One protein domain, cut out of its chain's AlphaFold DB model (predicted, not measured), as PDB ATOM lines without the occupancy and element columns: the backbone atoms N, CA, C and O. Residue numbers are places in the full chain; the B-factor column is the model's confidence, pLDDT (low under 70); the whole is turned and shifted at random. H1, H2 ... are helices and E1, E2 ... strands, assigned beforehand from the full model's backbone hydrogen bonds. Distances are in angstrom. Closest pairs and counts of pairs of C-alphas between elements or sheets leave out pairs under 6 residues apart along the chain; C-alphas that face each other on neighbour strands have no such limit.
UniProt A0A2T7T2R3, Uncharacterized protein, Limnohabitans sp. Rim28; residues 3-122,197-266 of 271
ATOM      1  N   PHE A   3       2.553  14.663   2.808       95.69
ATOM      2  CA  PHE A   3       1.839  13.400   2.583       95.69
ATOM      3  C   PHE A   3       2.205  12.383   3.670       95.69
ATOM      4  O   PHE A   3       3.342  12.375   4.140       95.69
ATOM      5  N   ALA A   4       1.266  11.519   4.065       93.94
ATOM      6  CA  ALA A   4       1.476  10.486   5.085       93.94
ATOM      7  C   ALA A   4       2.100  11.010   6.397       93.94
ATOM      8  O   ALA A   4       2.995  10.382   6.952       93.94
ATOM      9  N   ASN A   5       1.649  12.175   6.880       93.31
ATOM     10  CA  ASN A   5       2.173  12.878   8.066       93.31
ATOM     11  C   ASN A   5       3.654  13.301   8.001       93.31
ATOM     12  O   ASN A   5       4.232  13.651   9.027       93.31
ATOM     13  N   THR A   6       4.248  13.340   6.809       92.00
ATOM     14  CA  THR A   6       5.632  13.778   6.598       92.00
ATOM     15  C   THR A   6       5.705  14.834   5.500       92.00
ATOM     16  O   THR A   6       4.892  14.873   4.569       92.00
ATOM     17  N   ARG A   7       6.692  15.726   5.612       93.25
ATOM     18  CA  ARG A   7       7.058  16.668   4.556       93.25
ATOM     19  C   ARG A   7       8.157  16.038   3.704       93.25
ATOM     20  O   ARG A   7       9.185  15.627   4.221       93.25
ATOM     21  N   TRP A   8       7.921  15.960   2.403       93.50
ATOM     22  CA  TRP A   8       8.800  15.332   1.422       93.50
ATOM     23  C   TRP A   8       9.451  16.378   0.527       93.50
ATOM     24  O   TRP A   8       8.752  17.263   0.005       93.50
ATOM     25  N   ARG A   9      10.754  16.224   0.277       94.00
ATOM     26  CA  ARG A   9      11.442  16.941  -0.796       94.00
ATOM     27  C   ARG A   9      11.084  16.279  -2.122       94.00
ATOM     28  O   ARG A   9      11.209  15.064  -2.275       94.00
ATOM     29  N   VAL A  10      10.574  17.075  -3.058       96.25
ATOM     30  CA  VAL A  10      10.068  16.569  -4.336       96.25
ATOM     31  C   VAL A  10      10.506  17.439  -5.506       96.25
ATOM     32  O   VAL A  10      10.613  18.657  -5.366       96.25
ATOM     33  N   ARG A  11      10.655  16.820  -6.678       96.81
ATOM     34  CA  ARG A  11      10.807  17.500  -7.974       96.81
ATOM     35  C   ARG A  11       9.834  16.918  -9.000       96.81
ATOM     36  O   ARG A  11       9.423  15.763  -8.893       96.81
ATOM     37  N   ARG A  12       9.469  17.714 -10.007       97.31
ATOM     38  CA  ARG A  12       8.593  17.304 -11.118       97.31
ATOM     39  C   ARG A  12       9.282  17.563 -12.459       97.31
ATOM     40  O   ARG A  12       9.080  18.625 -13.040       97.31
ATOM     41  N   PRO A  13      10.134  16.638 -12.938       97.44
ATOM     42  CA  PRO A  13      10.890  16.843 -14.175       97.44
ATOM     43  C   PRO A  13      10.003  16.821 -15.428       97.44
ATOM     44  O   PRO A  13      10.379  17.381 -16.454       97.44
ATOM     45  N   LYS A  14       8.827  16.183 -15.360       96.81
ATOM     46  CA  LYS A  14       7.804  16.166 -16.417       96.81
ATOM     47  C   LYS A  14       6.407  16.178 -15.783       96.81
ATOM     48  O   LYS A  14       6.290  15.796 -14.618       96.81
ATOM     49  N   PRO A  15       5.344  16.545 -16.527       95.56
ATOM     50  CA  PRO A  15       3.975  16.539 -16.002       95.56
ATOM     51  C   PRO A  15       3.562  15.187 -15.411       95.56
ATOM     52  O   PRO A  15       2.943  15.151 -14.352       95.56
ATOM     53  N   PHE A  16       3.987  14.093 -16.049       96.50
ATOM     54  CA  PHE A  16       3.676  12.731 -15.624       96.50
ATOM     55  C   PHE A  16       4.702  12.118 -14.650       96.50
ATOM     56  O   PHE A  16       4.700  10.910 -14.428       96.50
ATOM     57  N   VAL A  17       5.639  12.911 -14.110       98.19
ATOM     58  CA  VAL A  17       6.711  12.410 -13.234       98.19
ATOM     59  C   VAL A  17       6.763  13.201 -11.936       98.19
ATOM     60  O   VAL A  17       6.959  14.418 -11.933       98.19
ATOM     61  N   LEU A  18       6.668  12.488 -10.818       98.44
ATOM     62  CA  LEU A  18       6.965  12.993  -9.484       98.44
ATOM     63  C   LEU A  18       8.151  12.224  -8.917       98.44
ATOM     64  O   LEU A  18       8.108  11.004  -8.815       98.44
ATOM     65  N   VAL A  19       9.190  12.933  -8.496       98.25
ATOM     66  CA  VAL A  19      10.318  12.329  -7.785       98.25
ATOM     67  C   VAL A  19      10.263  12.763  -6.332       98.25
ATOM     68  O   VAL A  19      10.226  13.958  -6.045       98.25
ATOM     69  N   ILE A  20      10.252  11.788  -5.432       96.94
ATOM     70  CA  ILE A  20      10.369  11.925  -3.986       96.94
ATOM     71  C   ILE A  20      11.821  11.617  -3.634       96.94
ATOM     72  O   ILE A  20      12.287  10.490  -3.800       96.94
ATOM     73  N   GLU A  21      12.543  12.628  -3.166       92.94
ATOM     74  CA  GLU A  21      13.985  12.543  -2.898       92.94
ATOM     75  C   GLU A  21      14.303  12.123  -1.455       92.94
ATOM     76  O   GLU A  21      15.471  11.958  -1.095       92.94
ATOM     77  N   GLY A  22      13.268  12.002  -0.625       89.38
ATOM     78  CA  GLY A  22      13.345  11.712   0.799       89.38
ATOM     79  C   GLY A  22      12.584  12.735   1.643       89.38
ATOM     80  O   GLY A  22      11.934  13.655   1.131       89.38
ATOM     81  N   GLU A  23      12.647  12.542   2.955       88.44
ATOM     82  CA  GLU A  23      12.057  13.448   3.937       88.44
ATOM     83  C   GLU A  23      12.752  14.823   3.900       88.44
ATOM     84  O   GLU A  23      13.965  14.930   3.708       88.44
ATOM     85  N   ASP A  24      11.973  15.888   4.076       84.25
ATOM     86  CA  ASP A  24      12.447  17.267   4.210       84.25
ATOM     87  C   ASP A  24      12.896  17.496   5.663       84.25
ATOM     88  O   ASP A  24      12.183  18.090   6.473       84.25
ATOM     89  N   VAL A  25      14.040  16.905   6.021       72.56
ATOM     90  CA  VAL A  25      14.660  17.040   7.345       72.56
ATOM     91  C   VAL A  25      15.787  18.062   7.247       72.56
ATOM     92  O   VAL A  25      16.708  17.885   6.453       72.56
ATOM     93  N   ASN A  26      15.722  19.125   8.052       62.72
ATOM     94  CA  ASN A  26      16.772  20.145   8.139       62.72
ATOM     95  C   ASN A  26      18.114  19.500   8.553       62.72
ATOM     96  O   ASN A  26      18.302  19.191   9.728       62.72
ATOM     97  N   ASP A  27      19.016  19.289   7.590       51.97
ATOM     98  CA  ASP A  27      20.418  18.857   7.750       51.97
ATOM     99  C   ASP A  27      20.693  17.540   8.506       51.97
ATOM    100  O   ASP A  27      21.837  17.246   8.855       51.97
ATOM    101  N   VAL A  28      19.688  16.684   8.714       52.31
ATOM    102  CA  VAL A  28      19.927  15.322   9.217       52.31
ATOM    103  C   VAL A  28      20.148  14.394   8.022       52.31
ATOM    104  O   VAL A  28      19.287  14.348   7.138       52.31
ATOM    105  N   PRO A  29      21.261  13.635   7.970       54.94
ATOM    106  CA  PRO A  29      21.471  12.641   6.926       54.94
ATOM    107  C   PRO A  29      20.245  11.725   6.834       54.94
ATOM    108  O   PRO A  29      19.758  11.286   7.883       54.94
ATOM    109  N   PRO A  30      19.735  11.426   5.625       57.06
ATOM    110  CA  PRO A  30      18.610  10.519   5.470       57.06
ATOM    111  C   PRO A  30      18.906   9.227   6.231       57.06
ATOM    112  O   PRO A  30      19.930   8.583   5.986       57.06
ATOM    113  N   LYS A  31      18.043   8.854   7.184       56.06
ATOM    114  CA  LYS A  31      18.129   7.521   7.788       56.06
ATOM    115  C   LYS A  31      18.058   6.498   6.656       56.06
ATOM    116  O   LYS A  31      17.261   6.659   5.734       56.06
ATOM    117  N   THR A  32      18.874   5.451   6.743       64.69
ATOM    118  CA  THR A  32      18.831   4.272   5.869       64.69
ATOM    119  C   THR A  32      17.503   3.545   6.076       64.69
ATOM    120  O   THR A  32      17.418   2.595   6.851       64.69
ATOM    121  N   ARG A  33      16.439   4.064   5.467       76.94
ATOM    122  CA  ARG A  33      15.056   3.648   5.685       76.94
ATOM    123  C   ARG A  33      14.377   3.490   4.337       76.94
ATOM    124  O   ARG A  33      14.500   4.366   3.480       76.94
ATOM    125  N   ASP A  34      13.621   2.418   4.150       84.75
ATOM    126  CA  ASP A  34      12.738   2.304   2.990       84.75
ATOM    127  C   ASP A  34      11.400   2.956   3.309       84.75
ATOM    128  O   ASP A  34      10.396   2.311   3.616       84.75
ATOM    129  N   TYR A  35      11.395   4.286   3.236       90.62
ATOM    130  CA  TYR A  35      10.199   5.079   3.490       90.62
ATOM    131  C   TYR A  35       9.064   4.771   2.499       90.62
ATOM    132  O   TYR A  35       7.895   4.996   2.821       90.62
ATOM    133  N   LEU A  36       9.371   4.236   1.309       92.56
ATOM    134  CA  LEU A  36       8.338   3.793   0.377       92.56
ATOM    135  C   LEU A  36       7.511   2.670   1.014       92.56
ATOM    136  O   LEU A  36       6.289   2.722   0.965       92.56
ATOM    137  N   HIS A  37       8.145   1.700   1.669       88.00
ATOM    138  CA  HIS A  37       7.445   0.546   2.246       88.00
ATOM    139  C   HIS A  37       6.930   0.816   3.646       88.00
ATOM    140  O   HIS A  37       5.786   0.507   3.974       88.00
ATOM    141  N   GLU A  38       7.784   1.406   4.471       89.12
ATOM    142  CA  GLU A  38       7.496   1.614   5.881       89.12
ATOM    143  C   GLU A  38       6.466   2.724   6.111       89.12
ATOM    144  O   GLU A  38       5.890   2.808   7.194       89.12
ATOM    145  N   GLN A  39       6.236   3.586   5.114       91.94
ATOM    146  CA  GLN A  39       5.343   4.730   5.252       91.94
ATOM    147  C   GLN A  39       4.381   4.887   4.077       91.94
ATOM    148  O   GLN A  39       3.173   4.778   4.287       91.94
ATOM    149  N   LEU A  40       4.872   5.112   2.855       94.56
ATOM    150  CA  LEU A  40       3.999   5.441   1.717       94.56
ATOM    151  C   LEU A  40       3.061   4.280   1.336       94.56
ATOM    152  O   LEU A  40       1.884   4.505   1.076       94.56
ATOM    153  N   LEU A  41       3.556   3.042   1.380       93.25
ATOM    154  CA  LEU A  41       2.802   1.810   1.108       93.25
ATOM    155  C   LEU A  41       2.295   1.112   2.380       93.25
ATOM    156  O   LEU A  41       1.778  -0.011   2.313       93.25
ATOM    157  N   SER A  42       2.410   1.758   3.541       92.62
ATOM    158  CA  SER A  42       1.799   1.248   4.769       92.62
ATOM    159  C   SER A  42       0.265   1.235   4.642       92.62
ATOM    160  O   SER A  42      -0.295   2.095   3.956       92.62
ATOM    161  N   PRO A  43      -0.448   0.298   5.300       93.38
ATOM    162  CA  PRO A  43      -1.899   0.156   5.151       93.38
ATOM    163  C   PRO A  43      -2.718   1.458   5.277       93.38
ATOM    164  O   PRO A  43      -3.612   1.645   4.456       93.38
ATOM    165  N   PRO A  44      -2.421   2.390   6.211       94.56
ATOM    166  CA  PRO A  44      -3.193   3.631   6.336       94.56
ATOM    167  C   PRO A  44      -3.061   4.596   5.150       94.56
ATOM    168  O   PRO A  44      -3.951   5.411   4.931       94.56
ATOM    169  N   TRP A  45      -1.951   4.534   4.405       96.19
ATOM    170  CA  TRP A  45      -1.615   5.511   3.359       96.19
ATOM    171  C   TRP A  45      -1.592   4.923   1.951       96.19
ATOM    172  O   TRP A  45      -1.612   5.683   0.984       96.19
ATOM    173  N   ARG A  46      -1.581   3.591   1.835       95.12
ATOM    174  CA  ARG A  46      -1.362   2.863   0.581       95.12
ATOM    175  C   ARG A  46      -2.295   3.306  -0.541       95.12
ATOM    176  O   ARG A  46      -1.804   3.668  -1.600       95.12
ATOM    177  N   GLU A  47      -3.608   3.336  -0.315       95.12
ATOM    178  CA  GLU A  47      -4.548   3.722  -1.379       95.12
ATOM    179  C   GLU A  47      -4.405   5.198  -1.767       95.12
ATOM    180  O   GLU A  47      -4.425   5.534  -2.944       95.12
ATOM    181  N   ALA A  48      -4.177   6.092  -0.800       96.88
ATOM    182  CA  ALA A  48      -3.928   7.500  -1.103       96.88
ATOM    183  C   ALA A  48      -2.630   7.685  -1.913       96.88
ATOM    184  O   ALA A  48      -2.552   8.557  -2.779       96.88
ATOM    185  N   PHE A  49      -1.616   6.855  -1.656       97.50
ATOM    186  CA  PHE A  49      -0.389   6.841  -2.443       97.50
ATOM    187  C   PHE A  49      -0.629   6.265  -3.843       97.50
ATOM    188  O   PHE A  49      -0.132   6.816  -4.818       97.50
ATOM    189  N   TYR A  50      -1.435   5.213  -3.969       95.62
ATOM    190  CA  TYR A  50      -1.857   4.682  -5.265       95.62
ATOM    191  C   TYR A  50      -2.637   5.702  -6.089       95.62
ATOM    192  O   TYR A  50      -2.330   5.862  -7.266       95.62
ATOM    193  N   GLN A  51      -3.537   6.476  -5.483       95.44
ATOM    194  CA  GLN A  51      -4.208   7.571  -6.182       95.44
ATOM    195  C   GLN A  51      -3.210   8.636  -6.663       95.44
ATOM    196  O   GLN A  51      -3.295   9.097  -7.797       95.44
ATOM    197  N   LEU A  52      -2.206   8.980  -5.845       96.38
ATOM    198  CA  LEU A  52      -1.131   9.884  -6.265       96.38
ATOM    199  C   LEU A  52      -0.366   9.341  -7.484       96.38
ATOM    200  O   LEU A  52       0.000  10.120  -8.369       96.38
ATOM    201  N   VAL A  53      -0.109   8.030  -7.533       96.94
ATOM    202  CA  VAL A  53       0.526   7.377  -8.687       96.94
ATOM    203  C   VAL A  53      -0.403   7.393  -9.897       96.94
ATOM    204  O   VAL A  53       0.057   7.746 -10.976       96.94
ATOM    205  N   ASP A  54      -1.685   7.077  -9.735       95.19
ATOM    206  CA  ASP A  54      -2.677   7.087 -10.814       95.19
ATOM    207  C   ASP A  54      -2.823   8.464 -11.468       95.19
ATOM    208  O   ASP A  54      -2.870   8.564 -12.697       95.19
ATOM    209  N   ASP A  55      -2.858   9.520 -10.653       94.69
ATOM    210  CA  ASP A  55      -2.986  10.902 -11.118       94.69
ATOM    211  C   ASP A  55      -1.693  11.409 -11.771       94.69
ATOM    212  O   ASP A  55      -1.719  12.286 -12.636       94.69
ATOM    213  N   THR A  56      -0.543  10.879 -11.343       96.44
ATOM    214  CA  THR A  56       0.768  11.314 -11.836       96.44
ATOM    215  C   THR A  56       1.237  10.507 -13.045       96.44
ATOM    216  O   THR A  56       1.817  11.078 -13.956       96.44
ATOM    217  N   GLY A  57       1.044   9.193 -13.081       97.19
ATOM    218  CA  GLY A  57       1.612   8.280 -14.078       97.19
ATOM    219  C   GLY A  57       2.917   7.614 -13.622       97.19
ATOM    220  O   GLY A  57       3.012   6.388 -13.622       97.19
ATOM    221  N   LEU A  58       3.929   8.386 -13.210       98.00
ATOM    222  CA  LEU A  58       5.203   7.862 -12.696       98.00
ATOM    223  C   LEU A  58       5.610   8.546 -11.388       98.00
ATOM    224  O   LEU A  58       5.859   9.752 -11.352       98.00
ATOM    225  N   VAL A  59       5.767   7.756 -10.326       98.31
ATOM    226  CA  VAL A  59       6.354   8.207  -9.059       98.31
ATOM    227  C   VAL A  59       7.696   7.514  -8.848       98.31
ATOM    228  O   VAL A  59       7.802   6.299  -8.968       98.31
ATOM    229  N   ILE A  60       8.731   8.282  -8.532       98.06
ATOM    230  CA  ILE A  60      10.092   7.788  -8.301       98.06
ATOM    231  C   ILE A  60      10.468   8.090  -6.858       98.06
ATOM    232  O   ILE A  60      10.336   9.224  -6.414       98.06
ATOM    233  N   CYS A  61      10.940   7.090  -6.129       96.00
ATOM    234  CA  CYS A  61      11.429   7.222  -4.763       96.00
ATOM    235  C   CYS A  61      12.930   6.921  -4.743       96.00
ATOM    236  O   CYS A  61      13.347   5.861  -5.211       96.00
ATOM    237  N   LEU A  62      13.736   7.851  -4.234       93.44
ATOM    238  CA  LEU A  62      15.195   7.729  -4.163       93.44
ATOM    239  C   LEU A  62      15.655   7.343  -2.753       93.44
ATOM    240  O   LEU A  62      14.893   7.434  -1.798       93.44
ATOM    241  N   ASN A  63      16.933   6.987  -2.611       87.06
ATOM    242  CA  ASN A  63      17.585   6.778  -1.312       87.06
ATOM    243  C   ASN A  63      16.941   5.674  -0.449       87.06
ATOM    244  O   ASN A  63      16.920   5.766   0.777       87.06
ATOM    245  N   LEU A  64      16.417   4.626  -1.086       86.44
ATOM    246  CA  LEU A  64      15.794   3.489  -0.418       86.44
ATOM    247  C   LEU A  64      16.845   2.427  -0.089       86.44
ATOM    248  O   LEU A  64      17.626   2.006  -0.942       86.44
ATOM    249  N   HIS A  65      16.823   1.954   1.151       75.44
ATOM    250  CA  HIS A  65      17.665   0.862   1.622       75.44
ATOM    251  C   HIS A  65      16.767  -0.335   1.924       75.44
ATOM    252  O   HIS A  65      16.132  -0.352   2.974       75.44
ATOM    253  N   THR A  66      16.615  -1.292   1.003       67.00
ATOM    254  CA  THR A  66      15.791  -2.481   1.282       67.00
ATOM    255  C   THR A  66      16.050  -3.657   0.362       67.00
ATOM    256  O   THR A  66      16.111  -3.526  -0.862       67.00
ATOM    257  N   GLU A  67      16.055  -4.816   1.013       65.44
ATOM    258  CA  GLU A  67      15.926  -6.165   0.481       65.44
ATOM    259  C   GLU A  67      14.532  -6.682   0.897       65.44
ATOM    260  O   GLU A  67      14.380  -7.341   1.921       65.44
ATOM    261  N   HIS A  68      13.461  -6.297   0.185       65.75
ATOM    262  CA  HIS A  68      12.116  -6.792   0.514       65.75
ATOM    263  C   HIS A  68      11.943  -8.186  -0.100       65.75
ATOM    264  O   HIS A  68      12.196  -8.340  -1.299       65.75
ATOM    265  N   PRO A  69      11.468  -9.194   0.652       67.12
ATOM    266  CA  PRO A  69      11.463 -10.582   0.189       67.12
ATOM    267  C   PRO A  69      10.509 -10.853  -0.983       67.12
ATOM    268  O   PRO A  69      10.619 -11.888  -1.626       67.12
ATOM    269  N   THR A  70       9.568  -9.948  -1.273       75.19
ATOM    270  CA  THR A  70       8.585 -10.127  -2.360       75.19
ATOM    271  C   THR A  70       9.080  -9.657  -3.726       75.19
ATOM    272  O   THR A  70       8.347  -9.752  -4.704       75.19
ATOM    273  N   TYR A  71      10.280  -9.084  -3.812       84.62
ATOM    274  CA  TYR A  71      10.834  -8.687  -5.099       84.62
ATOM    275  C   TYR A  71      11.270  -9.905  -5.911       84.62
ATOM    276  O   TYR A  71      11.904 -10.818  -5.388       84.62
ATOM    277  N   ARG A  72      10.991  -9.868  -7.217       86.75
ATOM    278  CA  ARG A  72      11.502 -10.835  -8.200       86.75
ATOM    279  C   ARG A  72      12.445 -10.164  -9.185       86.75
ATOM    280  O   ARG A  72      12.340  -8.963  -9.431       86.75
ATOM    281  N   ASP A  73      13.348 -10.931  -9.782       84.50
ATOM    282  CA  ASP A  73      14.259 -10.405 -10.799       84.50
ATOM    283  C   ASP A  73      13.497  -9.892 -12.028       84.50
ATOM    284  O   ASP A  73      12.602 -10.555 -12.555       84.50
ATOM    285  N   VAL A  74      13.919  -8.750 -12.573       76.81
ATOM    286  CA  VAL A  74      13.498  -8.329 -13.916       76.81
ATOM    287  C   VAL A  74      14.230  -9.187 -14.941       76.81
ATOM    288  O   VAL A  74      15.382  -8.923 -15.307       76.81
ATOM    289  N   ARG A  75      13.546 -10.222 -15.422       71.25
ATOM    290  CA  ARG A  75      14.061 -11.155 -16.429       71.25
ATOM    291  C   ARG A  75      13.657 -10.739 -17.844       71.25
ATOM    292  O   ARG A  75      12.879  -9.818 -18.067       71.25
ATOM    293  N   GLY A  76      14.277 -11.377 -18.830       61.28
ATOM    294  CA  GLY A  76      13.943 -11.213 -20.241       61.28
ATOM    295  C   GLY A  76      14.961 -11.934 -21.111       61.28
ATOM    296  O   GLY A  76      16.134 -11.556 -21.129       61.28
ATOM    297  N   ARG A  77      14.524 -12.976 -21.824       53.91
ATOM    298  CA  ARG A  77      15.373 -13.706 -22.771       53.91
ATOM    299  C   ARG A  77      15.377 -12.970 -24.111       53.91
ATOM    300  O   ARG A  77      14.329 -12.747 -24.710       53.91
ATOM    301  N   SER A  78      16.553 -12.592 -24.605       52.09
ATOM    302  CA  SER A  78      16.723 -12.232 -26.016       52.09
ATOM    303  C   SER A  78      16.984 -13.508 -26.813       52.09
ATOM    304  O   SER A  78      17.936 -14.231 -26.511       52.09
ATOM    305  N   SER A  79      16.183 -13.792 -27.838       53.34
ATOM    306  CA  SER A  79      16.545 -14.816 -28.822       53.34
ATOM    307  C   SER A  79      17.659 -14.288 -29.734       53.34
ATOM    308  O   SER A  79      17.770 -13.083 -29.969       53.34
ATOM    309  N   LYS A  80      18.533 -15.177 -30.230       55.84
ATOM    310  CA  LYS A  80      19.678 -14.778 -31.069       55.84
ATOM    311  C   LYS A  80      19.200 -13.933 -32.261       55.84
ATOM    312  O   LYS A  80      18.457 -14.414 -33.109       55.84
ATOM    313  N   GLY A  81      19.645 -12.676 -32.311       62.78
ATOM    314  CA  GLY A  81      19.415 -11.753 -33.428       62.78
ATOM    315  C   GLY A  81      18.128 -10.922 -33.375       62.78
ATOM    316  O   GLY A  81      17.931 -10.093 -34.264       62.78
ATOM    317  N   ARG A  82      17.264 -11.085 -32.361       69.81
ATOM    318  CA  ARG A  82      16.049 -10.264 -32.198       69.81
ATOM    319  C   ARG A  82      16.000  -9.632 -30.810       69.81
ATOM    320  O   ARG A  82      16.515 -10.181 -29.842       69.81
ATOM    321  N   LEU A  83      15.379  -8.458 -30.736       78.88
ATOM    322  CA  LEU A  83      15.146  -7.760 -29.474       78.88
ATOM    323  C   LEU A  83      14.277  -8.609 -28.542       78.88
ATOM    324  O   LEU A  83      13.364  -9.305 -28.997       78.88
ATOM    325  N   SER A  84      14.561  -8.513 -27.246       82.69
ATOM    326  CA  SER A  84      13.682  -9.041 -26.200       82.69
ATOM    327  C   SER A  84      12.359  -8.264 -26.155       82.69
ATOM    328  O   SER A  84      12.310  -7.107 -26.568       82.69
ATOM    329  N   GLN A  85      11.286  -8.872 -25.635       80.12
ATOM    330  CA  GLN A  85       9.991  -8.182 -25.497       80.12
ATOM    331  C   GLN A  85      10.111  -6.901 -24.664       80.12
ATOM    332  O   GLN A  85       9.601  -5.856 -25.052       80.12
ATOM    333  N   GLY A  86      10.911  -6.952 -23.595       86.00
ATOM    334  CA  GLY A  86      11.184  -5.793 -22.752       86.00
ATOM    335  C   GLY A  86      11.902  -4.639 -23.460       86.00
ATOM    336  O   GLY A  86      11.983  -3.558 -22.894       86.00
ATOM    337  N   GLU A  87      12.435  -4.827 -24.672       91.50
ATOM    338  CA  GLU A  87      13.003  -3.765 -25.520       91.50
ATOM    339  C   GLU A  87      11.977  -3.153 -26.485       91.50
ATOM    340  O   GLU A  87      12.360  -2.403 -27.382       91.50
ATOM    341  N   TYR A  88      10.691  -3.450 -26.341       93.50
ATOM    342  CA  TYR A  88       9.594  -2.716 -26.966       93.50
ATOM    343  C   TYR A  88       8.803  -1.994 -25.873       93.50
ATOM    344  O   TYR A  88       8.874  -2.380 -24.708       93.50
ATOM    345  N   TYR A  89       8.087  -0.924 -26.223       95.88
ATOM    346  CA  TYR A  89       7.121  -0.354 -25.283       95.88
ATOM    347  C   TYR A  89       6.038  -1.399 -24.996       95.88
ATOM    348  O   TYR A  89       5.520  -2.018 -25.930       95.88
ATOM    349  N   HIS A  90       5.773  -1.635 -23.714       93.00
ATOM    350  CA  HIS A  90       4.751  -2.564 -23.244       93.00
ATOM    351  C   HIS A  90       4.138  -2.100 -21.914       93.00
ATOM    352  O   HIS A  90       4.677  -1.230 -21.217       93.00
ATOM    353  N   HIS A  91       2.996  -2.709 -21.587       90.81
ATOM    354  CA  HIS A  91       2.502  -2.821 -20.218       90.81
ATOM    355  C   HIS A  91       3.079  -4.116 -19.617       90.81
ATOM    356  O   HIS A  91       3.286  -5.083 -20.351       90.81
ATOM    357  N   ASP A  92       3.298  -4.179 -18.305       86.62
ATOM    358  CA  ASP A  92       3.426  -5.496 -17.651       86.62
ATOM    359  C   ASP A  92       2.048  -6.173 -17.610       86.62
ATOM    360  O   ASP A  92       1.012  -5.498 -17.669       86.62
ATOM    361  N   GLY A  93       2.035  -7.501 -17.495       79.25
ATOM    362  CA  GLY A  93       0.830  -8.327 -17.525       79.25
ATOM    363  C   GLY A  93       0.217  -8.435 -18.921       79.25
ATOM    364  O   GLY A  93      -0.975  -8.684 -19.048       79.25
ATOM    365  N   CYS A  94       0.993  -8.193 -19.984       66.75
ATOM    366  CA  CYS A  94       0.490  -8.150 -21.364       66.75
ATOM    367  C   CYS A  94      -0.049  -9.496 -21.887       66.75
ATOM    368  O   CYS A  94      -0.766  -9.495 -22.885       66.75
ATOM    369  N   THR A  95       0.311 -10.619 -21.262       60.47
ATOM    370  CA  THR A  95      -0.166 -11.969 -21.610       60.47
ATOM    371  C   THR A  95      -1.407 -12.392 -20.832       60.47
ATOM    372  O   THR A  95      -2.059 -13.359 -21.219       60.47
ATOM    373  N   ASP A  96      -1.757 -11.667 -19.770       61.50
ATOM    374  CA  ASP A  96      -2.867 -12.000 -18.889       61.50
ATOM    375  C   ASP A  96      -4.108 -11.149 -19.186       61.50
ATOM    376  O   ASP A  96      -4.004 -10.010 -19.650       61.50
ATOM    377  N   PRO A  97      -5.316 -11.663 -18.889       60.91
ATOM    378  CA  PRO A  97      -6.553 -10.909 -19.087       60.91
ATOM    379  C   PRO A  97      -6.641  -9.659 -18.195       60.91
ATOM    380  O   PRO A  97      -7.478  -8.790 -18.440       60.91
ATOM    381  N   ILE A  98      -5.799  -9.560 -17.158       71.50
ATOM    382  CA  ILE A  98      -5.779  -8.456 -16.200       71.50
ATOM    383  C   ILE A  98      -4.352  -7.913 -16.096       71.50
ATOM    384  O   ILE A  98      -3.464  -8.556 -15.544       71.50
ATOM    385  N   LYS A  99      -4.152  -6.687 -16.590       85.38
ATOM    386  CA  LYS A  99      -2.910  -5.928 -16.387       85.38
ATOM    387  C   LYS A  99      -2.858  -5.446 -14.924       85.38
ATOM    388  O   LYS A  99      -3.858  -4.886 -14.466       85.38
ATOM    389  N   PRO A 100      -1.731  -5.584 -14.200       89.75
ATOM    390  CA  PRO A 100      -1.598  -5.042 -12.848       89.75
ATOM    391  C   PRO A 100      -1.775  -3.522 -12.870       89.75
ATOM    392  O   PRO A 100      -1.337  -2.857 -13.820       89.75
ATOM    393  N   ARG A 101      -2.387  -2.955 -11.824       91.75
ATOM    394  CA  ARG A 101      -2.628  -1.502 -11.722       91.75
ATOM    395  C   ARG A 101      -1.308  -0.739 -11.734       91.75
ATOM    396  O   ARG A 101      -1.188   0.261 -12.441       91.75
ATOM    397  N   PHE A 102      -0.299  -1.255 -11.031       94.38
ATOM    398  CA  PHE A 102       1.026  -0.649 -10.950       94.38
ATOM    399  C   PHE A 102       2.140  -1.650 -11.199       94.38
ATOM    400  O   PHE A 102       2.049  -2.819 -10.833       94.38
ATOM    401  N   VAL A 103       3.249  -1.137 -11.716       94.38
ATOM    402  CA  VAL A 103       4.525  -1.845 -11.739       94.38
ATOM    403  C   VAL A 103       5.505  -1.063 -10.904       94.38
ATOM    404  O   VAL A 103       5.741   0.118 -11.149       94.38
ATOM    405  N   GLU A 104       6.103  -1.728  -9.930       95.19
ATOM    406  CA  GLU A 104       7.270  -1.208  -9.251       95.19
ATOM    407  C   GLU A 104       8.521  -1.869  -9.815       95.19
ATOM    408  O   GLU A 104       8.655  -3.089  -9.758       95.19
ATOM    409  N   ILE A 105       9.455  -1.060 -10.312       94.81
ATOM    410  CA  ILE A 105      10.790  -1.501 -10.713       94.81
ATOM    411  C   ILE A 105      11.805  -0.792  -9.831       94.81
ATOM    412  O   ILE A 105      11.806   0.435  -9.731       94.81
ATOM    413  N   ARG A 106      12.703  -1.559  -9.224       93.38
ATOM    414  CA  ARG A 106      13.722  -1.059  -8.307       93.38
ATOM    415  C   ARG A 106      15.118  -1.403  -8.801       93.38
ATOM    416  O   ARG A 106      15.348  -2.487  -9.341       93.38
ATOM    417  N   CYS A 107      16.052  -0.481  -8.577       93.69
ATOM    418  CA  CYS A 107      17.486  -0.716  -8.698       93.69
ATOM    419  C   CYS A 107      18.076  -0.915  -7.293       93.69
ATOM    420  O   CYS A 107      18.276   0.068  -6.572       93.69
ATOM    421  N   PRO A 108      18.324  -2.169  -6.864       90.88
ATOM    422  CA  PRO A 108      18.892  -2.443  -5.548       90.88
ATOM    423  C   PRO A 108      20.286  -1.843  -5.394       90.88
ATOM    424  O   PRO A 108      20.996  -1.643  -6.386       90.88
ATOM    425  N   ILE A 109      20.703  -1.628  -4.145       89.06
ATOM    426  CA  ILE A 109      22.107  -1.364  -3.825       89.06
ATOM    427  C   ILE A 109      22.901  -2.611  -4.206       89.06
ATOM    428  O   ILE A 109      22.643  -3.705  -3.716       89.06
ATOM    429  N   GLN A 110      23.845  -2.449  -5.124       89.75
ATOM    430  CA  GLN A 110      24.603  -3.551  -5.701       89.75
ATOM    431  C   GLN A 110      25.960  -3.042  -6.208       89.75
ATOM    432  O   GLN A 110      26.087  -1.847  -6.489       89.75
ATOM    433  N   PRO A 111      26.968  -3.918  -6.388       90.31
ATOM    434  CA  PRO A 111      28.293  -3.493  -6.848       90.31
ATOM    435  C   PRO A 111      28.304  -2.926  -8.275       90.31
ATOM    436  O   PRO A 111      29.115  -2.064  -8.596       90.31
ATOM    437  N   GLN A 112      27.415  -3.423  -9.142       90.88
ATOM    438  CA  GLN A 112      27.385  -3.075 -10.561       90.88
ATOM    439  C   GLN A 112      26.332  -2.003 -10.853       90.88
ATOM    440  O   GLN A 112      25.137  -2.217 -10.658       90.88
ATOM    441  N   THR A 113      26.740  -0.873 -11.428       90.44
ATOM    442  CA  THR A 113      25.795   0.161 -11.872       90.44
ATOM    443  C   THR A 113      24.902  -0.335 -13.012       90.44
ATOM    444  O   THR A 113      25.330  -1.101 -13.884       90.44
ATOM    445  N   ARG A 114      23.662   0.156 -13.059       91.00
ATOM    446  CA  ARG A 114      22.725  -0.100 -14.158       91.00
ATOM    447  C   ARG A 114      22.906   0.949 -15.262       91.00
ATOM    448  O   ARG A 114      22.422   2.067 -15.148       91.00
ATOM    449  N   GLY A 115      23.581   0.569 -16.347       87.88
ATOM    450  CA  GLY A 115      23.813   1.432 -17.512       87.88
ATOM    451  C   GLY A 115      22.652   1.469 -18.513       87.88
ATOM    452  O   GLY A 115      22.534   2.416 -19.285       87.88
ATOM    453  N   VAL A 116      21.778   0.458 -18.512       90.94
ATOM    454  CA  VAL A 116      20.593   0.432 -19.386       90.94
ATOM    455  C   VAL A 116      19.396   1.060 -18.677       90.94
ATOM    456  O   VAL A 116      18.926   0.529 -17.664       90.94
ATOM    457  N   ALA A 117      18.889   2.156 -19.242       93.69
ATOM    458  CA  ALA A 117      17.757   2.905 -18.713       93.69
ATOM    459  C   ALA A 117      16.420   2.166 -18.907       93.69
ATOM    460  O   ALA A 117      16.296   1.231 -19.705       93.69
ATOM    461  N   THR A 118      15.403   2.638 -18.190       96.12
ATOM    462  CA  THR A 118      13.999   2.315 -18.455       96.12
ATOM    463  C   THR A 118      13.320   3.581 -18.954       96.12
ATOM    464  O   THR A 118      13.239   4.547 -18.193       96.12
ATOM    465  N   ALA A 119      12.879   3.592 -20.214       97.88
ATOM    466  CA  ALA A 119      12.089   4.694 -20.754       97.88
ATOM    467  C   ALA A 119      10.618   4.491 -20.410       97.88
ATOM    468  O   ALA A 119      10.116   3.375 -20.533       97.88
ATOM    469  N   VAL A 120       9.962   5.559 -19.955       98.31
ATOM    470  CA  VAL A 120       8.562   5.570 -19.521       98.31
ATOM    471  C   VAL A 120       7.855   6.766 -20.153       98.31
ATOM    472  O   VAL A 120       8.364   7.889 -20.087       98.31
ATOM    473  N   ALA A 121       6.689   6.537 -20.752       98.00
ATOM    474  CA  ALA A 121       5.873   7.577 -21.379       98.00
ATOM    475  C   ALA A 121       4.383   7.180 -21.395       98.00
ATOM    476  O   ALA A 121       4.080   5.985 -21.334       98.00
ATOM    477  N   PRO A 122       3.444   8.143 -21.467       97.00
ATOM    478  CA  PRO A 122       2.019   7.832 -21.570       97.00
ATOM    479  C   PRO A 122       1.712   7.011 -22.829       97.00
ATOM    480  O   PRO A 122       2.246   7.299 -23.900       97.00
ATOM    481  N   PHE A 197      13.673   8.854 -18.989       94.94
ATOM    482  CA  PHE A 197      14.672   7.777 -18.974       94.94
ATOM    483  C   PHE A 197      15.973   8.159 -18.246       94.94
ATOM    484  O   PHE A 197      17.058   7.779 -18.681       94.94
ATOM    485  N   GLU A 198      15.893   8.895 -17.128       93.81
ATOM    486  CA  GLU A 198      17.093   9.200 -16.326       93.81
ATOM    487  C   GLU A 198      17.852   7.910 -15.932       93.81
ATOM    488  O   GLU A 198      17.211   6.863 -15.721       93.81
ATOM    489  N   PRO A 199      19.199   7.958 -15.841       92.38
ATOM    490  CA  PRO A 199      19.996   6.844 -15.342       92.38
ATOM    491  C   PRO A 199      19.495   6.366 -13.981       92.38
ATOM    492  O   PRO A 199      19.069   7.165 -13.153       92.38
ATOM    493  N   TRP A 200      19.554   5.057 -13.758       94.50
ATOM    494  CA  TRP A 200      19.166   4.466 -12.484       94.50
ATOM    495  C   TRP A 200      20.150   4.860 -11.381       94.50
ATOM    496  O   TRP A 200      21.353   4.615 -11.508       94.50
ATOM    497  N   ALA A 201      19.634   5.403 -10.282       93.19
ATOM    498  CA  ALA A 201      20.369   5.517  -9.032       93.19
ATOM    499  C   ALA A 201      20.238   4.218  -8.216       93.19
ATOM    500  O   ALA A 201      19.195   3.564  -8.209       93.19
ATOM    501  N   LEU A 202      21.300   3.835  -7.501       91.50
ATOM    502  CA  LEU A 202      21.219   2.731  -6.543       91.50
ATOM    503  C   LEU A 202      20.272   3.120  -5.400       91.50
ATOM    504  O   LEU A 202      20.367   4.225  -4.866       91.50
ATOM    505  N   GLY A 203      19.364   2.219  -5.023       90.62
ATOM    506  CA  GLY A 203      18.320   2.521  -4.039       90.62
ATOM    507  C   GLY A 203      17.168   3.360  -4.604       90.62
ATOM    508  O   GLY A 203      16.447   4.008  -3.850       90.62
ATOM    509  N   GLU A 204      16.984   3.384  -5.924       93.75
ATOM    510  CA  GLU A 204      15.826   3.997  -6.579       93.75
ATOM    511  C   GLU A 204      14.711   2.971  -6.805       93.75
ATOM    512  O   GLU A 204      14.964   1.849  -7.249       93.75
ATOM    513  N   SER A 205      13.464   3.385  -6.580       95.56
ATOM    514  CA  SER A 205      12.270   2.663  -7.017       95.56
ATOM    515  C   SER A 205      11.384   3.539  -7.897       95.56
ATOM    516  O   SER A 205      11.150   4.706  -7.583       95.56
ATOM    517  N   ARG A 206      10.875   2.974  -8.992       97.44
ATOM    518  CA  ARG A 206       9.934   3.600  -9.925       97.44
ATOM    519  C   ARG A 206       8.606   2.864  -9.845       97.44
ATOM    520  O   ARG A 206       8.556   1.688 -10.189       97.44
ATOM    521  N   ILE A 207       7.554   3.560  -9.433       97.62
ATOM    522  CA  ILE A 207       6.174   3.077  -9.445       97.62
ATOM    523  C   ILE A 207       5.474   3.676 -10.668       97.62
ATOM    524  O   ILE A 207       5.319   4.894 -10.776       97.62
ATOM    525  N   ILE A 208       5.102   2.807 -11.601       97.69
ATOM    526  CA  ILE A 208       4.553   3.125 -12.919       97.69
ATOM    527  C   ILE A 208       3.065   2.756 -12.922       97.69
ATOM    528  O   ILE A 208       2.724   1.602 -12.656       97.69
ATOM    529  N   ALA A 209       2.185   3.705 -13.244       96.62
ATOM    530  CA  ALA A 209       0.772   3.440 -13.509       96.62
ATOM    531  C   ALA A 209       0.635   2.615 -14.796       96.62
ATOM    532  O   ALA A 209       0.965   3.091 -15.878       96.62
ATOM    533  N   ASN A 210       0.182   1.368 -14.680       93.19
ATOM    534  CA  ASN A 210       0.204   0.382 -15.759       93.19
ATOM    535  C   ASN A 210      -1.214   0.111 -16.281       93.19
ATOM    536  O   ASN A 210      -1.631   0.720 -17.262       93.19
ATOM    537  N   GLY A 211      -1.997  -0.730 -15.607       85.75
ATOM    538  CA  GLY A 211      -3.381  -1.064 -15.963       85.75
ATOM    539  C   GLY A 211      -4.428  -0.081 -15.427       85.75
ATOM    540  O   GLY A 211      -5.464  -0.513 -14.927       85.75
ATOM    541  N   ASN A 212      -4.168   1.227 -15.468       79.88
ATOM    542  CA  ASN A 212      -5.065   2.233 -14.891       79.88
ATOM    543  C   ASN A 212      -6.097   2.771 -15.911       79.88
ATOM    544  O   ASN A 212      -5.796   2.920 -17.094       79.88
ATOM    545  N   LYS A 213      -7.309   3.115 -15.441       69.19
ATOM    546  CA  LYS A 213      -8.360   3.802 -16.223       69.19
ATOM    547  C   LYS A 213      -8.009   5.259 -16.552       69.19
ATOM    548  O   LYS A 213      -8.565   5.808 -17.499       69.19
ATOM    549  N   GLY A 214      -7.156   5.882 -15.736       74.62
ATOM    550  CA  GLY A 214      -6.653   7.241 -15.930       74.62
ATOM    551  C   GLY A 214      -5.434   7.284 -16.851       74.62
ATOM    552  O   GLY A 214      -5.477   6.834 -17.996       74.62
ATOM    553  N   VAL A 215      -4.329   7.842 -16.353       81.25
ATOM    554  CA  VAL A 215      -3.061   7.852 -17.086       81.25
ATOM    555  C   VAL A 215      -2.447   6.455 -17.024       81.25
ATOM    556  O   VAL A 215      -2.043   5.984 -15.963       81.25
ATOM    557  N   THR A 216      -2.374   5.798 -18.176       92.00
ATOM    558  CA  THR A 216      -1.662   4.531 -18.345       92.00
ATOM    559  C   THR A 216      -0.318   4.779 -19.028       92.00
ATOM    560  O   THR A 216      -0.223   5.498 -20.032       92.00
ATOM    561  N   MET A 217       0.737   4.222 -18.443       96.44
ATOM    562  CA  MET A 217       2.113   4.415 -18.867       96.44
ATOM    563  C   MET A 217       2.651   3.142 -19.506       96.44
ATOM    564  O   MET A 217       2.513   2.035 -18.990       96.44
ATOM    565  N   GLN A 218       3.342   3.336 -20.618       95.50
ATOM    566  CA  GLN A 218       4.155   2.325 -21.265       95.50
ATOM    567  C   GLN A 218       5.588   2.451 -20.771       95.50
ATOM    568  O   GLN A 218       6.080   3.559 -20.524       95.50
ATOM    569  N   HIS A 219       6.294   1.328 -20.699       96.25
ATOM    570  CA  HIS A 219       7.721   1.351 -20.429       96.25
ATOM    571  C   HIS A 219       8.496   0.365 -21.300       96.25
ATOM    572  O   HIS A 219       7.937  -0.545 -21.909       96.25
ATOM    573  N   ARG A 220       9.806   0.591 -21.410       94.81
ATOM    574  CA  ARG A 220      10.740  -0.275 -22.139       94.81
ATOM    575  C   ARG A 220      12.129  -0.211 -21.531       94.81
ATOM    576  O   ARG A 220      12.558   0.814 -21.000       94.81
ATOM    577  N   ARG A 221      12.896  -1.275 -21.723       93.06
ATOM    578  CA  ARG A 221      14.351  -1.279 -21.607       93.06
ATOM    579  C   ARG A 221      14.933  -0.446 -22.749       93.06
ATOM    580  O   ARG A 221      14.819  -0.802 -23.926       93.06
ATOM    581  N   ALA A 222      15.555   0.671 -22.401       91.94
ATOM    582  CA  ALA A 222      15.962   1.687 -23.355       91.94
ATOM    583  C   ALA A 222      17.487   1.748 -23.495       91.94
ATOM    584  O   ALA A 222      18.209   2.191 -22.601       91.94
ATOM    585  N   TYR A 223      17.974   1.300 -24.652       91.00
ATOM    586  CA  TYR A 223      19.367   1.439 -25.061       91.00
ATOM    587  C   TYR A 223      19.537   2.782 -25.779       91.00
ATOM    588  O   TYR A 223      19.329   2.877 -26.989       91.00
ATOM    589  N   GLN A 224      19.900   3.815 -25.014       90.81
ATOM    590  CA  GLN A 224      20.051   5.192 -25.511       90.81
ATOM    591  C   GLN A 224      21.296   5.402 -26.393       90.81
ATOM    592  O   GLN A 224      21.445   6.441 -27.025       90.81
ATOM    593  N   ALA A 225      22.161   4.393 -26.493       88.44
ATOM    594  CA  ALA A 225      23.302   4.350 -27.399       88.44
ATOM    595  C   ALA A 225      23.390   2.967 -28.074       88.44
ATOM    596  O   ALA A 225      22.804   2.007 -27.553       88.44
ATOM    597  N   PRO A 226      24.110   2.840 -29.208       86.38
ATOM    598  CA  PRO A 226      24.355   1.551 -29.850       86.38
ATOM    599  C   PRO A 226      24.908   0.516 -28.867       86.38
ATOM    600  O   PRO A 226      25.826   0.796 -28.092       86.38
ATOM    601  N   HIS A 227      24.331  -0.686 -28.880       81.31
ATOM    602  CA  HIS A 227      24.692  -1.738 -27.933       81.31
ATOM    603  C   HIS A 227      25.660  -2.747 -28.557       81.31
ATOM    604  O   HIS A 227      25.256  -3.587 -29.359       81.31
ATOM    605  N   ASN A 228      26.919  -2.709 -28.117       74.31
ATOM    606  CA  ASN A 228      27.991  -3.573 -28.630       74.31
ATOM    607  C   ASN A 228      28.193  -4.874 -27.820       74.31
ATOM    608  O   ASN A 228      29.139  -5.614 -28.075       74.31
ATOM    609  N   GLY A 229      27.313  -5.171 -26.856       77.50
ATOM    610  CA  GLY A 229      27.465  -6.317 -25.950       77.50
ATOM    611  C   GLY A 229      28.629  -6.166 -24.959       77.50
ATOM    612  O   GLY A 229      29.287  -5.132 -24.904       77.50
ATOM    613  N   GLY A 230      28.850  -7.184 -24.121       76.81
ATOM    614  CA  GLY A 230      30.043  -7.304 -23.263       76.81
ATOM    615  C   GLY A 230      30.144  -6.351 -22.063       76.81
ATOM    616  O   GLY A 230      31.068  -6.484 -21.268       76.81
ATOM    617  N   VAL A 231      29.204  -5.418 -21.896       80.19
ATOM    618  CA  VAL A 231      29.188  -4.485 -20.762       80.19
ATOM    619  C   VAL A 231      28.361  -5.069 -19.621       80.19
ATOM    620  O   VAL A 231      27.169  -5.342 -19.787       80.19
ATOM    621  N   ALA A 232      28.990  -5.240 -18.456       83.50
ATOM    622  CA  ALA A 232      28.295  -5.624 -17.235       83.50
ATOM    623  C   ALA A 232      27.224  -4.581 -16.887       83.50
ATOM    624  O   ALA A 232      27.456  -3.373 -16.947       83.50
ATOM    625  N   ASN A 233      26.035  -5.049 -16.526       88.00
ATOM    626  CA  ASN A 233      24.891  -4.189 -16.280       88.00
ATOM    627  C   ASN A 233      24.184  -4.656 -15.012       88.00
ATOM    628  O   ASN A 233      23.845  -5.835 -14.911       88.00
ATOM    629  N   GLY A 234      23.969  -3.735 -14.071       89.44
ATOM    630  CA  GLY A 234      23.291  -4.033 -12.812       89.44
ATOM    631  C   GLY A 234      21.922  -4.676 -13.034       89.44
ATOM    632  O   GLY A 234      21.270  -4.456 -14.063       89.44
ATOM    633  N   HIS A 235      21.482  -5.486 -12.080       90.00
ATOM    634  CA  HIS A 235      20.164  -6.104 -12.107       90.00
ATOM    635  C   HIS A 235      19.096  -5.122 -11.610       90.00
ATOM    636  O   HIS A 235      19.384  -4.148 -10.909       90.00
ATOM    637  N   LEU A 236      17.860  -5.367 -12.027       92.19
ATOM    638  CA  LEU A 236      16.675  -4.696 -11.510       92.19
ATOM    639  C   LEU A 236      15.772  -5.766 -10.920       92.19
ATOM    640  O   LEU A 236      15.772  -6.903 -11.399       92.19
ATOM    641  N   VAL A 237      14.978  -5.376  -9.937       91.44
ATOM    642  CA  VAL A 237      13.920  -6.217  -9.384       91.44
ATOM    643  C   VAL A 237      12.571  -5.548  -9.605       91.44
ATOM    644  O   VAL A 237      12.504  -4.321  -9.713       91.44
ATOM    645  N   LYS A 238      11.506  -6.337  -9.719       91.94
ATOM    646  CA  LYS A 238      10.146  -5.839  -9.910       91.94
ATOM    647  C   LYS A 238       9.143  -6.474  -8.963       91.94
ATOM    648  O   LYS A 238       9.420  -7.513  -8.361       91.94
ATOM    649  N   ARG A 239       7.988  -5.822  -8.856       90.06
ATOM    650  CA  ARG A 239       6.750  -6.342  -8.269       90.06
ATOM    651  C   ARG A 239       5.534  -5.556  -8.757       90.06
ATOM    652  O   ARG A 239       5.680  -4.467  -9.313       90.06
ATOM    653  N   TRP A 240       4.347  -6.060  -8.465       91.50
ATOM    654  CA  TRP A 240       3.053  -5.441  -8.732       91.50
ATOM    655  C   TRP A 240       2.391  -5.100  -7.390       91.50
ATOM    656  O   TRP A 240       1.747  -5.944  -6.769       91.50
ATOM    657  N   PRO A 241       2.647  -3.898  -6.839       91.56
ATOM    658  CA  PRO A 241       2.415  -3.634  -5.422       91.56
ATOM    659  C   PRO A 241       0.932  -3.640  -5.030       91.56
ATOM    660  O   PRO A 241       0.622  -3.982  -3.892       91.56
ATOM    661  N   ASN A 242       0.010  -3.280  -5.926       90.88
ATOM    662  CA  ASN A 242      -1.424  -3.301  -5.617       90.88
ATOM    663  C   ASN A 242      -1.938  -4.732  -5.426       90.88
ATOM    664  O   ASN A 242      -2.750  -4.988  -4.545       90.88
ATOM    665  N   GLU A 243      -1.422  -5.654  -6.223       87.88
ATOM    666  CA  GLU A 243      -1.850  -7.041  -6.241       87.88
ATOM    667  C   GLU A 243      -1.059  -7.912  -5.246       87.88
ATOM    668  O   GLU A 243      -1.597  -8.868  -4.693       87.88
ATOM    669  N   GLU A 244       0.205  -7.569  -4.971       86.12
ATOM    670  CA  GLU A 244       1.102  -8.361  -4.117       86.12
ATOM    671  C   GLU A 244       1.159  -7.883  -2.656       86.12
ATOM    672  O   GLU A 244       1.406  -8.687  -1.754       86.12
ATOM    673  N   LEU A 245       0.943  -6.589  -2.382       87.12
ATOM    674  CA  LEU A 245       0.933  -6.072  -1.009       87.12
ATOM    675  C   LEU A 245      -0.476  -6.146  -0.431       87.12
ATOM    676  O   LEU A 245      -1.241  -5.180  -0.457       87.12
ATOM    677  N   LEU A 246      -0.786  -7.295   0.155       83.50
ATOM    678  CA  LEU A 246      -2.059  -7.544   0.818       83.50
ATOM    679  C   LEU A 246      -2.236  -6.655   2.058       83.50
ATOM    680  O   LEU A 246      -1.279  -6.300   2.760       83.50
ATOM    681  N   LEU A 247      -3.473  -6.245   2.325       84.00
ATOM    682  CA  LEU A 247      -3.862  -5.676   3.615       84.00
ATOM    683  C   LEU A 247      -4.066  -6.804   4.641       84.00
ATOM    684  O   LEU A 247      -4.313  -7.950   4.254       84.00
ATOM    685  N   PRO A 248      -3.992  -6.509   5.952       80.62
ATOM    686  CA  PRO A 248      -4.295  -7.497   6.984       80.62
ATOM    687  C   PRO A 248      -5.644  -8.188   6.732       80.62
ATOM    688  O   PRO A 248      -6.674  -7.527   6.626       80.62
ATOM    689  N   GLY A 249      -5.626  -9.521   6.624       80.00
ATOM    690  CA  GLY A 249      -6.816 -10.343   6.374       80.00
ATOM    691  C   GLY A 249      -7.157 -10.597   4.900       80.00
ATOM    692  O   GLY A 249      -8.099 -11.341   4.636       80.00
ATOM    693  N   GLN A 250      -6.411 -10.040   3.941       82.31
ATOM    694  CA  GLN A 250      -6.563 -10.382   2.524       82.31
ATOM    695  C   GLN A 250      -5.730 -11.618   2.161       82.31
ATOM    696  O   GLN A 250      -4.634 -11.817   2.684       82.31
ATOM    697  N   ALA A 251      -6.260 -12.443   1.257       77.94
ATOM    698  CA  ALA A 251      -5.550 -13.567   0.655       77.94
ATOM    699  C   ALA A 251      -5.031 -13.178  -0.735       77.94
ATOM    700  O   ALA A 251      -5.641 -12.355  -1.416       77.94
ATOM    701  N   LEU A 252      -3.917 -13.785  -1.147       73.69
ATOM    702  CA  LEU A 252      -3.367 -13.587  -2.484       73.69
ATOM    703  C   LEU A 252      -4.255 -14.298  -3.507       73.69
ATOM    704  O   LEU A 252      -4.645 -15.450  -3.293       73.69
ATOM    705  N   ASP A 253      -4.556 -13.626  -4.615       75.62
ATOM    706  CA  ASP A 253      -5.293 -14.246  -5.710       75.62
ATOM    707  C   ASP A 253      -4.422 -15.324  -6.386       75.62
ATOM    708  O   ASP A 253      -3.311 -15.071  -6.854       75.62
ATOM    709  N   GLN A 254      -4.925 -16.559  -6.410       71.38
ATOM    710  CA  GLN A 254      -4.238 -17.707  -7.003       71.38
ATOM    711  C   GLN A 254      -4.167 -17.616  -8.532       71.38
ATOM    712  O   GLN A 254      -3.193 -18.083  -9.124       71.38
ATOM    713  N   ALA A 255      -5.155 -16.987  -9.181       66.56
ATOM    714  CA  ALA A 255      -5.107 -16.740 -10.623       66.56
ATOM    715  C   ALA A 255      -3.986 -15.748 -10.964       66.56
ATOM    716  O   ALA A 255      -3.256 -15.925 -11.937       66.56
ATOM    717  N   PHE A 256      -3.789 -14.756 -10.100       66.69
ATOM    718  CA  PHE A 256      -2.712 -13.783 -10.208       66.69
ATOM    719  C   PHE A 256      -1.318 -14.387  -9.942       66.69
ATOM    720  O   PHE A 256      -0.356 -14.068 -10.640       66.69
ATOM    721  N   LEU A 257      -1.189 -15.314  -8.987       66.88
ATOM    722  CA  LEU A 257       0.049 -16.084  -8.802       66.88
ATOM    723  C   LEU A 257       0.443 -16.862 -10.068       66.88
ATOM    724  O   LEU A 257       1.617 -16.887 -10.431       66.88
ATOM    725  N   ALA A 258      -0.526 -17.484 -10.743       65.50
ATOM    726  CA  ALA A 258      -0.277 -18.236 -11.972       65.50
ATOM    727  C   ALA A 258       0.151 -17.325 -13.139       65.50
ATOM    728  O   ALA A 258       1.092 -17.659 -13.861       65.50
ATOM    729  N   ALA A 259      -0.484 -16.155 -13.268       62.47
ATOM    730  CA  ALA A 259      -0.113 -15.095 -14.207       62.47
ATOM    731  C   ALA A 259       1.364 -14.681 -14.058       62.47
ATOM    732  O   ALA A 259       2.120 -14.678 -15.033       62.47
ATOM    733  N   MET A 260       1.820 -14.453 -12.817       62.84
ATOM    734  CA  MET A 260       3.220 -14.105 -12.531       62.84
ATOM    735  C   MET A 260       4.227 -15.157 -13.008       62.84
ATOM    736  O   MET A 260       5.297 -14.787 -13.489       62.84
ATOM    737  N   CYS A 261       3.903 -16.447 -12.892       54.94
ATOM    738  CA  CYS A 261       4.776 -17.528 -13.357       54.94
ATOM    739  C   CYS A 261       4.889 -17.565 -14.890       54.94
ATOM    740  O   CYS A 261       5.959 -17.861 -15.416       54.94
ATOM    741  N   SER A 262       3.817 -17.226 -15.615       53.09
ATOM    742  CA  SER A 262       3.789 -17.280 -17.085       53.09
ATOM    743  C   SER A 262       4.679 -16.222 -17.756       53.09
ATOM    744  O   SER A 262       5.308 -16.492 -18.784       53.09
ATOM    745  N   GLU A 263       4.827 -15.040 -17.145       54.12
ATOM    746  CA  GLU A 263       5.741 -14.000 -17.637       54.12
ATOM    747  C   GLU A 263       7.220 -14.416 -17.558       54.12
ATOM    748  O   GLU A 263       8.052 -13.901 -18.315       54.12
ATOM    749  N   GLU A 264       7.574 -15.336 -16.653       48.84
ATOM    750  CA  GLU A 264       8.953 -15.811 -16.497       48.84
ATOM    751  C   GLU A 264       9.393 -16.745 -17.636       48.84
ATOM    752  O   GLU A 264      10.582 -16.770 -17.987       48.84
ATOM    753  N   ASP A 265       8.440 -17.451 -18.254       43.19
ATOM    754  CA  ASP A 265       8.693 -18.450 -19.298       43.19
ATOM    755  C   ASP A 265       8.761 -17.846 -20.712       43.19
ATOM    756  O   ASP A 265       9.378 -18.424 -21.612       43.19
ATOM    757  N   GLY A 266       8.244 -16.627 -20.904       44.69
ATOM    758  CA  GLY A 266       8.438 -15.836 -22.127       44.69
ATOM    759  C   GLY A 266       7.756 -16.388 -23.388       44.69
ATOM    760  O   GLY A 266       8.052 -15.912 -24.489       44.69
TER     761      GLY A 266
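Overview. This is residues 3 to 122 and 197 to 266 of the 271 residues of an uncharacterized protein of Limnohabitans sp. Rim28 (UniProt A0A2T7T2R3). What does one see first? A twisted six-stranded sheet has helices H1 and H2 over one face, and the small sheet E5 E7 is partly face to face with it, strands crossed, as a sandwich. Helix H4 lies beyond the E8 edge, apart from the strands. What is it made of? The 190 printed residues hold four named helices and eight named strands, in the order E1 E2 H1 H2 E3 E4 E5 E6 E7 E8 H3 H4; the sheet E1 E2 E3 E6 E4 E8 is mixed and E5 E7 antiparallel. The class is mixed, helices and strands, with under half of the residues in named elements; the whole is compact, with a radius of gyration of the C-alphas of 16.6 A, and spans 52 by 38 by 31 A.

Along the chain. Where do the elements before the cut lie? E1, residues 6 to 14, begins at C-alpha 6 (5.632, 13.778, 6.598) and is 23.2 A long; E2 is residues 17 to 23, 18.0 A. H1 is residues 35 to 40, H2 46 to 56, E3 58 to 61, E4 102 to 107 and E5 117 to 122. And those after it? E6 is residues 204 to 209, E7 217 to 222, E8 237 to 239 and H3 241 to 244. H4, residues 254 to 265, is 17.9 A long and ends at C-alpha 265 (8.693, -18.450, -19.298).

Arrangement. How do the strands pair? E1 and E2 form a hairpin, with N 9 and O 22 3.0 A apart; E2 and E3 are parallel, with N 20 and O 60 at 2.7 A. Antiparallel pairs are E3 and E6 with N 61 and O 205 at 2.8 A, E6 and E4 with N 206 and O 105 at 2.8 A, E4 and E8 with N 104 and O 239 at 2.8 A, and E5 and E7 with N 218 and O 121 at 2.8 A. Where are the helices? E2, H1 H2, E3 is a strand-helix-strand unit, parallel neighbour strands with helices between, its crossover right-handed. H1 is on the sheet at a height of 8.1 A and H2 at 8.7 A, two layers; the closest C-alphas of H2 and E6 are Asp 54 and Ala 209, 5.7 A. H3 only grazes the sheet with residues 241 to 243. Are their backbones complete? Every O i to N i+4 pair is within hydrogen-bond range in H1 and H2, 6 of 8 in H4, and H3 is too short for one.

Size, cuts and confidence. How large is it? The two C-alphas farthest apart, Asn 26 and Lys 80, are 52.6 A from each other. Where is it cut, and which links are long? Residues 123 to 196 are not printed, and C-alphas 122 and 197 are 12.9 A apart; the links E2 to H1, E3 to E4 and E7 to E8 are long. Where is confidence low? Of the printed residues 35 have pLDDT under 70, among them 76 to 82 and 255 to 266.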